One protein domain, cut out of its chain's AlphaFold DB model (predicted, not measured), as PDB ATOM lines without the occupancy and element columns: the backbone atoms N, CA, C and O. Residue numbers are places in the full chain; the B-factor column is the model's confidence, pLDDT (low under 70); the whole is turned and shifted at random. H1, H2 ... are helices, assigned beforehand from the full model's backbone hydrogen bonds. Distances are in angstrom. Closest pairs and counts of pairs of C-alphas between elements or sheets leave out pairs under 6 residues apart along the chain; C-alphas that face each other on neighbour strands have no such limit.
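AT A GLANCE: This is residues 205 to 272 of the 374 residues of an uncharacterized protein of Emiliania huxleyi (UniProt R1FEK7). Two small lobes of short helices stand side by side, H5 to H8 in one and H1 to H4 in the other. H8, the longest helix, lies between H5 and H4, and H4 packs on it to join the lobes. The 68 printed residues hold eight named helices, H1 to H8 in chain order, and no named strand: all helix. The whole is compact, with a radius of gyration of the C-alphas of 11.7 A and spans of 32 by 26 by 18 A.

IN THESE COORDINATES: H8 is residues 260 to 269, 14.8 A long, from (94.336, -8.865, 72.163) to (86.549, -3.234, 83.392). In its lobe are H5, residues 239 to 244, H6, residues 247 to 250, and H7, residues 252 to 258, 9.8 A. In the other are H1, residues 205 to 212, 10.5 A from (84.649, 2.402, 75.293), H2, residues 215 to 218, H3, residues 220 to 226, 9.9 A, and H4, residues 228 to 231.

HOW THE PARTS SIT: H8 touches H5 at C-alphas 262 and 240, their closest, 5.4 A, with a shallow tilt of 28 degrees, the same way. H8 touches H4, closest C-alphas 260 and 229, 5.0 A. H7 only just touches H5, with 3 pairs of C-alphas within 8 A, the closest 258 and 239, 7.6 A. H6 and H7 only just touch, with 3 such pairs, and only at the corner: C-alphas 248 and 255 are closest, 5.6 A. H1 touches H4, closest C-alphas 211 and 230, 6.2 A. H2 and H3 only just touch, with 3 such pairs, and only at the corner, closest C-alphas 216 and 223, 5.8 A. H3 and H8 are apart. Every O i to N i+4 pair is within hydrogen-bond range in H1, H3, H5 and H7, and 5 of 6 in H8; H2, H4 and H6 are too short for such a pair.

THE WHOLE: The C-alphas of Arg 218 and Arg 250, the two farthest apart, are 33.6 A apart. The printed part has no cut, and no link is long. Residues 271 to 272 have pLDDT under 70.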
ATOM      1  N   ARG A 205      86.112   2.440  75.428       91.06
ATOM      2  CA  ARG A 205      84.649   2.402  75.293       91.06
ATOM      3  C   ARG A 205      84.194   2.659  73.858       91.06
ATOM      4  O   ARG A 205      83.449   1.848  73.321       91.06
ATOM      5  N   GLN A 206      84.682   3.716  73.209       92.69
ATOM      6  CA  GLN A 206      84.299   4.036  71.827       92.69
ATOM      7  C   GLN A 206      84.642   2.903  70.859       92.69
ATOM      8  O   GLN A 206      83.795   2.474  70.078       92.69
ATOM      9  N   CYS A 207      85.865   2.376  70.950       93.38
ATOM     10  CA  CYS A 207      86.270   1.253  70.117       93.38
ATOM     11  C   CYS A 207      85.416  -0.001  70.366       93.38
ATOM     12  O   CYS A 207      85.084  -0.702  69.410       93.38
ATOM     13  N   SER A 208      85.018  -0.263  71.616       92.88
ATOM     14  CA  SER A 208      84.129  -1.380  71.956       92.88
ATOM     15  C   SER A 208      82.750  -1.253  71.315       92.88
ATOM     16  O   SER A 208      82.238  -2.218  70.750       92.88
ATOM     17  N   GLU A 209      82.175  -0.053  71.336       95.19
ATOM     18  CA  GLU A 209      80.855   0.186  70.773       95.19
ATOM     19  C   GLU A 209      80.872   0.099  69.245       95.19
ATOM     20  O   GLU A 209      79.964  -0.473  68.647       95.19
ATOM     21  N   TRP A 210      81.903   0.645  68.594       95.31
ATOM     22  CA  TRP A 210      82.076   0.518  67.146       95.31
ATOM     23  C   TRP A 210      82.276  -0.935  66.724       95.31
ATOM     24  O   TRP A 210      81.621  -1.397  65.792       95.31
ATOM     25  N   ALA A 211      83.107  -1.688  67.449       94.81
ATOM     26  CA  ALA A 211      83.257  -3.119  67.209       94.81
ATOM     27  C   ALA A 211      81.917  -3.860  67.373       94.81
ATOM     28  O   ALA A 211      81.560  -4.657  66.511       94.81
ATOM     29  N   GLY A 212      81.138  -3.542  68.415       94.50
ATOM     30  CA  GLY A 212      79.802  -4.106  68.641       94.50
ATOM     31  C   GLY A 212      78.776  -3.741  67.564       94.50
ATOM     32  O   GLY A 212      77.872  -4.522  67.287       94.50
ATOM     33  N   ARG A 213      78.939  -2.590  66.901       96.88
ATOM     34  CA  ARG A 213      78.133  -2.201  65.736       96.88
ATOM     35  C   ARG A 213      78.555  -2.919  64.446       96.88
ATOM     36  O   ARG A 213      77.859  -2.788  63.447       96.88
ATOM     37  N   GLY A 214      79.657  -3.667  64.424       96.19
ATOM     38  CA  GLY A 214      80.167  -4.311  63.208       96.19
ATOM     39  C   GLY A 214      81.057  -3.402  62.353       96.19
ATOM     40  O   GLY A 214      81.264  -3.664  61.169       96.19
ATOM     41  N   GLU A 215      81.621  -2.335  62.930       97.25
ATOM     42  CA  GLU A 215      82.592  -1.478  62.227       97.25
ATOM     43  C   GLU A 215      83.886  -2.228  61.878       97.25
ATOM     44  O   GLU A 215      84.608  -1.816  60.976       97.25
ATOM     45  N   CYS A 216      84.173  -3.356  62.536       96.19
ATOM     46  CA  CYS A 216      85.293  -4.226  62.168       96.19
ATOM     47  C   CYS A 216      85.184  -4.765  60.734       96.19
ATOM     48  O   CYS A 216      86.205  -5.007  60.101       96.19
ATOM     49  N   GLU A 217      83.962  -4.924  60.221       95.81
ATOM     50  CA  GLU A 217      83.694  -5.384  58.856       95.81
ATOM     51  C   GLU A 217      83.385  -4.198  57.940       95.81
ATOM     52  O   GLU A 217      83.989  -4.048  56.879       95.81
ATOM     53  N   ARG A 218      82.480  -3.312  58.380       96.88
ATOM     54  CA  ARG A 218      82.012  -2.164  57.586       96.88
ATOM     55  C   ARG A 218      83.082  -1.084  57.401       96.88
ATOM     56  O   ARG A 218      83.036  -0.347  56.423       96.88
ATOM     57  N   ASN A 219      84.045  -1.003  58.318       95.75
ATOM     58  CA  ASN A 219      85.115  -0.010  58.315       95.75
ATOM     59  C   ASN A 219      86.438  -0.598  58.845       95.75
ATOM     60  O   ASN A 219      87.098  -0.044  59.734       95.75
ATOM     61  N   ALA A 220      86.826  -1.748  58.287       94.50
ATOM     62  CA  ALA A 220      87.977  -2.525  58.735       94.50
ATOM     63  C   ALA A 220      89.270  -1.699  58.807       94.50
ATOM     64  O   ALA A 220      89.959  -1.747  59.817       94.50
ATOM     65  N   GLY A 221      89.573  -0.883  57.788       93.44
ATOM     66  CA  GLY A 221      90.814  -0.097  57.736       93.44
ATOM     67  C   GLY A 221      90.931   0.959  58.843       93.44
ATOM     68  O   GLY A 221      92.006   1.156  59.421       93.44
ATOM     69  N   PHE A 222      89.821   1.616  59.191       94.19
ATOM     70  CA  PHE A 222      89.785   2.528  60.333       94.19
ATOM     71  C   PHE A 222      89.980   1.751  61.632       94.19
ATOM     72  O   PHE A 222      90.822   2.109  62.458       94.19
ATOM     73  N   MET A 223      89.240   0.655  61.792       94.06
ATOM     74  CA  MET A 223      89.281  -0.134  63.012       94.06
ATOM     75  C   MET A 223      90.638  -0.805  63.231       94.06
ATOM     76  O   MET A 223      91.109  -0.819  64.360       94.06
ATOM     77  N   THR A 224      91.332  -1.274  62.196       91.19
ATOM     78  CA  THR A 224      92.692  -1.823  62.327       91.19
ATOM     79  C   THR A 224      93.710  -0.762  62.727       91.19
ATOM     80  O   THR A 224      94.663  -1.062  63.435       91.19
ATOM     81  N   THR A 225      93.514   0.488  62.310       91.88
ATOM     82  CA  THR A 225      94.453   1.583  62.604       91.88
ATOM     83  C   THR A 225      94.214   2.179  63.988       91.88
ATOM     84  O   THR A 225      95.145   2.569  64.690       91.88
ATOM     85  N   HIS A 226      92.950   2.260  64.393       92.75
ATOM     86  CA  HIS A 226      92.532   3.044  65.548       92.75
ATOM     87  C   HIS A 226      91.920   2.223  66.673       92.75
ATOM     88  O   HIS A 226      91.801   2.726  67.783       92.75
ATOM     89  N   CYS A 227      91.554   0.976  66.433       93.81
ATOM     90  CA  CYS A 227      90.882   0.120  67.403       93.81
ATOM     91  C   CYS A 227      91.306  -1.349  67.241       93.81
ATOM     92  O   CYS A 227      90.533  -2.239  67.581       93.81
ATOM     93  N   ALA A 228      92.521  -1.619  66.742       93.00
ATOM     94  CA  ALA A 228      92.956  -2.954  66.316       93.00
ATOM     95  C   ALA A 228      92.654  -4.078  67.329       93.00
ATOM     96  O   ALA A 228      92.096  -5.100  66.927       93.00
ATOM     97  N   PRO A 229      92.914  -3.893  68.643       93.69
ATOM     98  CA  PRO A 229      92.638  -4.926  69.643       93.69
ATOM     99  C   PRO A 229      91.159  -5.327  69.737       93.69
ATOM    100  O   PRO A 229      90.845  -6.448  70.110       93.69
ATOM    101  N   TRP A 230      90.238  -4.431  69.380       93.88
ATOM    102  CA  TRP A 230      88.793  -4.646  69.485       93.88
ATOM    103  C   TRP A 230      88.233  -5.516  68.366       93.88
ATOM    104  O   TRP A 230      87.234  -6.204  68.572       93.88
ATOM    105  N   CYS A 231      88.887  -5.505  67.206       94.56
ATOM    106  CA  CYS A 231      88.535  -6.338  66.059       94.56
ATOM    107  C   CYS A 231      89.380  -7.608  65.958       94.56
ATOM    108  O   CYS A 231      89.160  -8.415  65.058       94.56
ATOM    109  N   ALA A 232      90.339  -7.793  66.866       93.06
ATOM    110  CA  ALA A 232      91.113  -9.015  66.939       93.06
ATOM    111  C   ALA A 232      90.227 -10.193  67.365       93.06
ATOM    112  O   ALA A 232      89.296 -10.049  68.162       93.06
ATOM    113  N   THR A 233      90.554 -11.374  66.862       93.44
ATOM    114  CA  THR A 233      90.033 -12.633  67.379       93.44
ATOM    115  C   THR A 233      91.056 -13.216  68.338       93.44
ATOM    116  O   THR A 233      92.246 -13.302  68.037       93.44
ATOM    117  N   ASP A 234      90.593 -13.587  69.525       95.25
ATOM    118  CA  ASP A 234      91.441 -14.289  70.473       95.25
ATOM    119  C   ASP A 234      91.726 -15.696  69.939       95.25
ATOM    120  O   ASP A 234      90.820 -16.419  69.522       95.25
ATOM    121  N   VAL A 235      92.996 -16.086  69.953       96.19
ATOM    122  CA  VAL A 235      93.465 -17.360  69.392       96.19
ATOM    123  C   VAL A 235      93.133 -18.527  70.323       96.19
ATOM    124  O   VAL A 235      92.909 -19.647  69.872       96.19
ATOM    125  N   SER A 236      93.105 -18.281  71.636       95.00
ATOM    126  CA  SER A 236      92.877 -19.310  72.651       95.00
ATOM    127  C   SER A 236      91.542 -19.103  73.369       95.00
ATOM    128  O   SER A 236      91.262 -17.996  73.832       95.00
ATOM    129  N   PRO A 237      90.762 -20.172  73.619       95.94
ATOM    130  CA  PRO A 237      89.559 -20.081  74.447       95.94
ATOM    131  C   PRO A 237      89.873 -19.701  75.905       95.94
ATOM    132  O   PRO A 237      88.985 -19.302  76.651       95.94
ATOM    133  N   ARG A 238      91.141 -19.804  76.331       96.50
ATOM    134  CA  ARG A 238      91.590 -19.412  77.676       96.50
ATOM    135  C   ARG A 238      91.889 -17.918  77.811       96.50
ATOM    136  O   ARG A 238      92.175 -17.477  78.921       96.50
ATOM    137  N   CYS A 239      91.809 -17.138  76.731       97.12
ATOM    138  CA  CYS A 239      92.160 -15.717  76.748       97.12
ATOM    139  C   CYS A 239      91.361 -14.903  77.772       97.12
ATOM    140  O   CYS A 239      91.957 -14.079  78.461       97.12
ATOM    141  N   ALA A 240      90.069 -15.192  77.959       94.88
ATOM    142  CA  ALA A 240      89.262 -14.537  78.988       94.88
ATOM    143  C   ALA A 240      89.816 -14.806  80.400       94.88
ATOM    144  O   ALA A 240      90.027 -13.876  81.173       94.88
ATOM    145  N   GLY A 241      90.136 -16.069  80.711       95.56
ATOM    146  CA  GLY A 241      90.705 -16.457  82.004       95.56
ATOM    147  C   GLY A 241      92.093 -15.858  82.247       95.56
ATOM    148  O   GLY A 241      92.365 -15.344  83.329       95.56
ATOM    149  N   TRP A 242      92.957 -15.859  81.231       96.38
ATOM    150  CA  TRP A 242      94.281 -15.235  81.311       96.38
ATOM    151  C   TRP A 242      94.201 -13.717  81.457       96.38
ATOM    152  O   TRP A 242      94.922 -13.136  82.269       96.38
ATOM    153  N   ALA A 243      93.292 -13.065  80.733       95.25
ATOM    154  CA  ALA A 243      93.052 -11.643  80.901       95.25
ATOM    155  C   ALA A 243      92.597 -11.343  82.332       95.25
ATOM    156  O   ALA A 243      93.242 -10.535  82.994       95.25
ATOM    157  N   SER A 244      91.585 -12.042  82.855       92.88
ATOM    158  CA  SER A 244      91.121 -11.881  84.241       92.88
ATOM    159  C   SER A 244      92.211 -12.149  85.282       92.88
ATOM    160  O   SER A 244      92.261 -11.455  86.292       92.88
ATOM    161  N   ALA A 245      93.131 -13.080  85.022       94.38
ATOM    162  CA  ALA A 245      94.289 -13.323  85.880       94.38
ATOM    163  C   ALA A 245      95.339 -12.192  85.829       94.38
ATOM    164  O   ALA A 245      96.317 -12.222  86.570       94.38
ATOM    165  N   GLY A 246      95.191 -11.196  84.957       93.19
ATOM    166  CA  GLY A 246      96.140 -10.092  84.812       93.19
ATOM    167  C   GLY A 246      97.330 -10.404  83.904       93.19
ATOM    168  O   GLY A 246      98.336  -9.695  83.952       93.19
ATOM    169  N   GLU A 247      97.238 -11.427  83.047       96.06
ATOM    170  CA  GLU A 247      98.290 -11.727  82.061       96.06
ATOM    171  C   GLU A 247      98.473 -10.583  81.057       96.06
ATOM    172  O   GLU A 247      99.561 -10.394  80.531       96.06
ATOM    173  N   CYS A 248      97.452  -9.754  80.825       94.75
ATOM    174  CA  CYS A 248      97.578  -8.571  79.966       94.75
ATOM    175  C   CYS A 248      98.637  -7.577  80.466       94.75
ATOM    176  O   CYS A 248      99.224  -6.854  79.667       94.75
ATOM    177  N   THR A 249      98.884  -7.549  81.779       93.75
ATOM    178  CA  THR A 249      99.920  -6.720  82.406       93.75
ATOM    179  C   THR A 249     101.206  -7.514  82.631       93.75
ATOM    180  O   THR A 249     102.290  -6.984  82.412       93.75
ATOM    181  N   ARG A 250     101.099  -8.784  83.052       94.75
ATOM    182  CA  ARG A 250     102.254  -9.641  83.379       94.75
ATOM    183  C   ARG A 250     102.974 -10.191  82.142       94.75
ATOM    184  O   ARG A 250     104.184 -10.378  82.179       94.75
ATOM    185  N   ASN A 251     102.251 -10.408  81.050       95.56
ATOM    186  CA  ASN A 251     102.760 -10.936  79.789       95.56
ATOM    187  C   ASN A 251     102.138 -10.210  78.571       95.56
ATOM    188  O   ASN A 251     101.410 -10.808  77.767       95.56
ATOM    189  N   PRO A 252     102.411  -8.902  78.410       93.69
ATOM    190  CA  PRO A 252     101.743  -8.063  77.415       93.69
ATOM    191  C   PRO A 252     102.065  -8.461  75.968       93.69
ATOM    192  O   PRO A 252     101.219  -8.300  75.094       93.69
ATOM    193  N   ALA A 253     103.253  -9.010  75.699       94.19
ATOM    194  CA  ALA A 253     103.651  -9.416  74.350       94.19
ATOM    195  C   ALA A 253     102.876 -10.656  73.864       94.19
ATOM    196  O   ALA A 253     102.316 -10.657  72.764       94.19
ATOM    197  N   PHE A 254     102.789 -11.697  74.699       95.75
ATOM    198  CA  PHE A 254     101.996 -12.888  74.390       95.75
ATOM    199  C   PHE A 254     100.512 -12.547  74.306       95.75
ATOM    200  O   PHE A 254      99.828 -12.923  73.356       95.75
ATOM    201  N   MET A 255     100.015 -11.791  75.282       96.06
ATOM    202  CA  MET A 255      98.602 -11.460  75.332       96.06
ATOM    203  C   MET A 255      98.194 -10.501  74.213       96.06
ATOM    204  O   MET A 255      97.109 -10.647  73.668       96.06
ATOM    205  N   GLY A 256      99.061  -9.578  73.800       92.06
ATOM    206  CA  GLY A 256      98.800  -8.677  72.677       92.06
ATOM    207  C   GLY A 256      98.753  -9.372  71.313       92.06
ATOM    208  O   GLY A 256      98.141  -8.844  70.393       92.06
ATOM    209  N   THR A 257      99.362 -10.550  71.174       92.94
ATOM    210  CA  THR A 257      99.353 -11.333  69.923       92.94
ATOM    211  C   THR A 257      98.323 -12.459  69.939       92.94
ATOM    212  O   THR A 257      97.724 -12.761  68.913       92.94
ATOM    213  N   THR A 258      98.090 -13.062  71.105       96.06
ATOM    214  CA  THR A 258      97.223 -14.240  71.264       96.06
ATOM    215  C   THR A 258      95.825 -13.870  71.759       96.06
ATOM    216  O   THR A 258      94.858 -14.546  71.423       96.06
ATOM    217  N   CYS A 259      95.709 -12.817  72.570       97.38
ATOM    218  CA  CYS A 259      94.526 -12.504  73.376       97.38
ATOM    219  C   CYS A 259      94.179 -11.000  73.377       97.38
ATOM    220  O   CYS A 259      93.752 -10.440  74.396       97.38
ATOM    221  N   ALA A 260      94.430 -10.319  72.255       94.50
ATOM    222  CA  ALA A 260      94.336  -8.865  72.163       94.50
ATOM    223  C   ALA A 260      92.934  -8.341  72.511       94.50
ATOM    224  O   ALA A 260      92.812  -7.303  73.170       94.50
ATOM    225  N   ARG A 261      91.883  -9.081  72.133       94.38
ATOM    226  CA  ARG A 261      90.494  -8.698  72.396       94.38
ATOM    227  C   ARG A 261      90.147  -8.877  73.863       94.38
ATOM    228  O   ARG A 261      89.614  -7.947  74.468       94.38
ATOM    229  N   SER A 262      90.510 -10.006  74.468       95.25
ATOM    230  CA  SER A 262      90.334 -10.215  75.912       95.25
ATOM    231  C   SER A 262      91.043  -9.140  76.746       95.25
ATOM    232  O   SER A 262      90.484  -8.639  77.724       95.25
ATOM    233  N   CYS A 263      92.241  -8.710  76.338       94.50
ATOM    234  CA  CYS A 263      92.942  -7.625  77.025       94.50
ATOM    235  C   CYS A 263      92.298  -6.255  76.835       94.50
ATOM    236  O   CYS A 263      92.225  -5.483  77.794       94.50
ATOM    237  N   ALA A 264      91.793  -5.958  75.638       92.12
ATOM    238  CA  ALA A 264      91.044  -4.733  75.384       92.12
ATOM    239  C   ALA A 264      89.773  -4.661  76.248       92.12
ATOM    240  O   ALA A 264      89.500  -3.630  76.867       92.12
ATOM    241  N   MET A 265      89.049  -5.779  76.369       91.75
ATOM    242  CA  MET A 265      87.858  -5.890  77.214       91.75
ATOM    243  C   MET A 265      88.184  -5.668  78.694       91.75
ATOM    244  O   MET A 265      87.493  -4.903  79.368       91.75
ATOM    245  N   ARG A 266      89.282  -6.255  79.194       90.75
ATOM    246  CA  ARG A 266      89.731  -6.033  80.575       90.75
ATOM    247  C   ARG A 266      90.049  -4.566  80.851       90.75
ATOM    248  O   ARG A 266      89.645  -4.048  81.888       90.75
ATOM    249  N   ALA A 267      90.708  -3.884  79.918       84.56
ATOM    250  CA  ALA A 267      91.053  -2.472  80.064       84.56
ATOM    251  C   ALA A 267      89.826  -1.543  80.223       84.56
ATOM    252  O   ALA A 267      89.986  -0.412  80.674       84.56
ATOM    253  N   MET A 268      88.608  -1.993  79.883       80.62
ATOM    254  CA  MET A 268      87.360  -1.273  80.195       80.62
ATOM    255  C   MET A 268      86.800  -1.571  81.583       80.62
ATOM    256  O   MET A 268      86.100  -0.731  82.145       80.62
ATOM    257  N   SER A 269      87.052  -2.775  82.095       77.69
ATOM    258  CA  SER A 269      86.549  -3.234  83.392       77.69
ATOM    259  C   SER A 269      87.431  -2.820  84.567       77.69
ATOM    260  O   SER A 269      86.986  -2.886  85.709       77.69
ATOM    261  N   GLU A 270      88.670  -2.394  84.313       70.19
ATOM    262  CA  GLU A 270      89.547  -1.933  85.383       70.19
ATOM    263  C   GLU A 270      89.197  -0.500  85.799       70.19
ATOM    264  O   GLU A 270      89.213   0.409  84.959       70.19
ATOM    265  N   PRO A 271      88.908  -0.259  87.091       61.50
ATOM    266  CA  PRO A 271      88.837   1.097  87.595       61.50
ATOM    267  C   PRO A 271      90.206   1.753  87.401       61.50
ATOM    268  O   PRO A 271      91.249   1.141  87.641       61.50
ATOM    269  N   LYS A 272      90.202   3.006  86.937       58.06
ATOM    270  CA  LYS A 272      91.412   3.828  86.827       58.06
ATOM    271  C   LYS A 272      92.175   3.729  88.159       58.06
ATOM    272  O   LYS A 272      91.536   3.949  89.189       58.06
TER     273      LYS A 272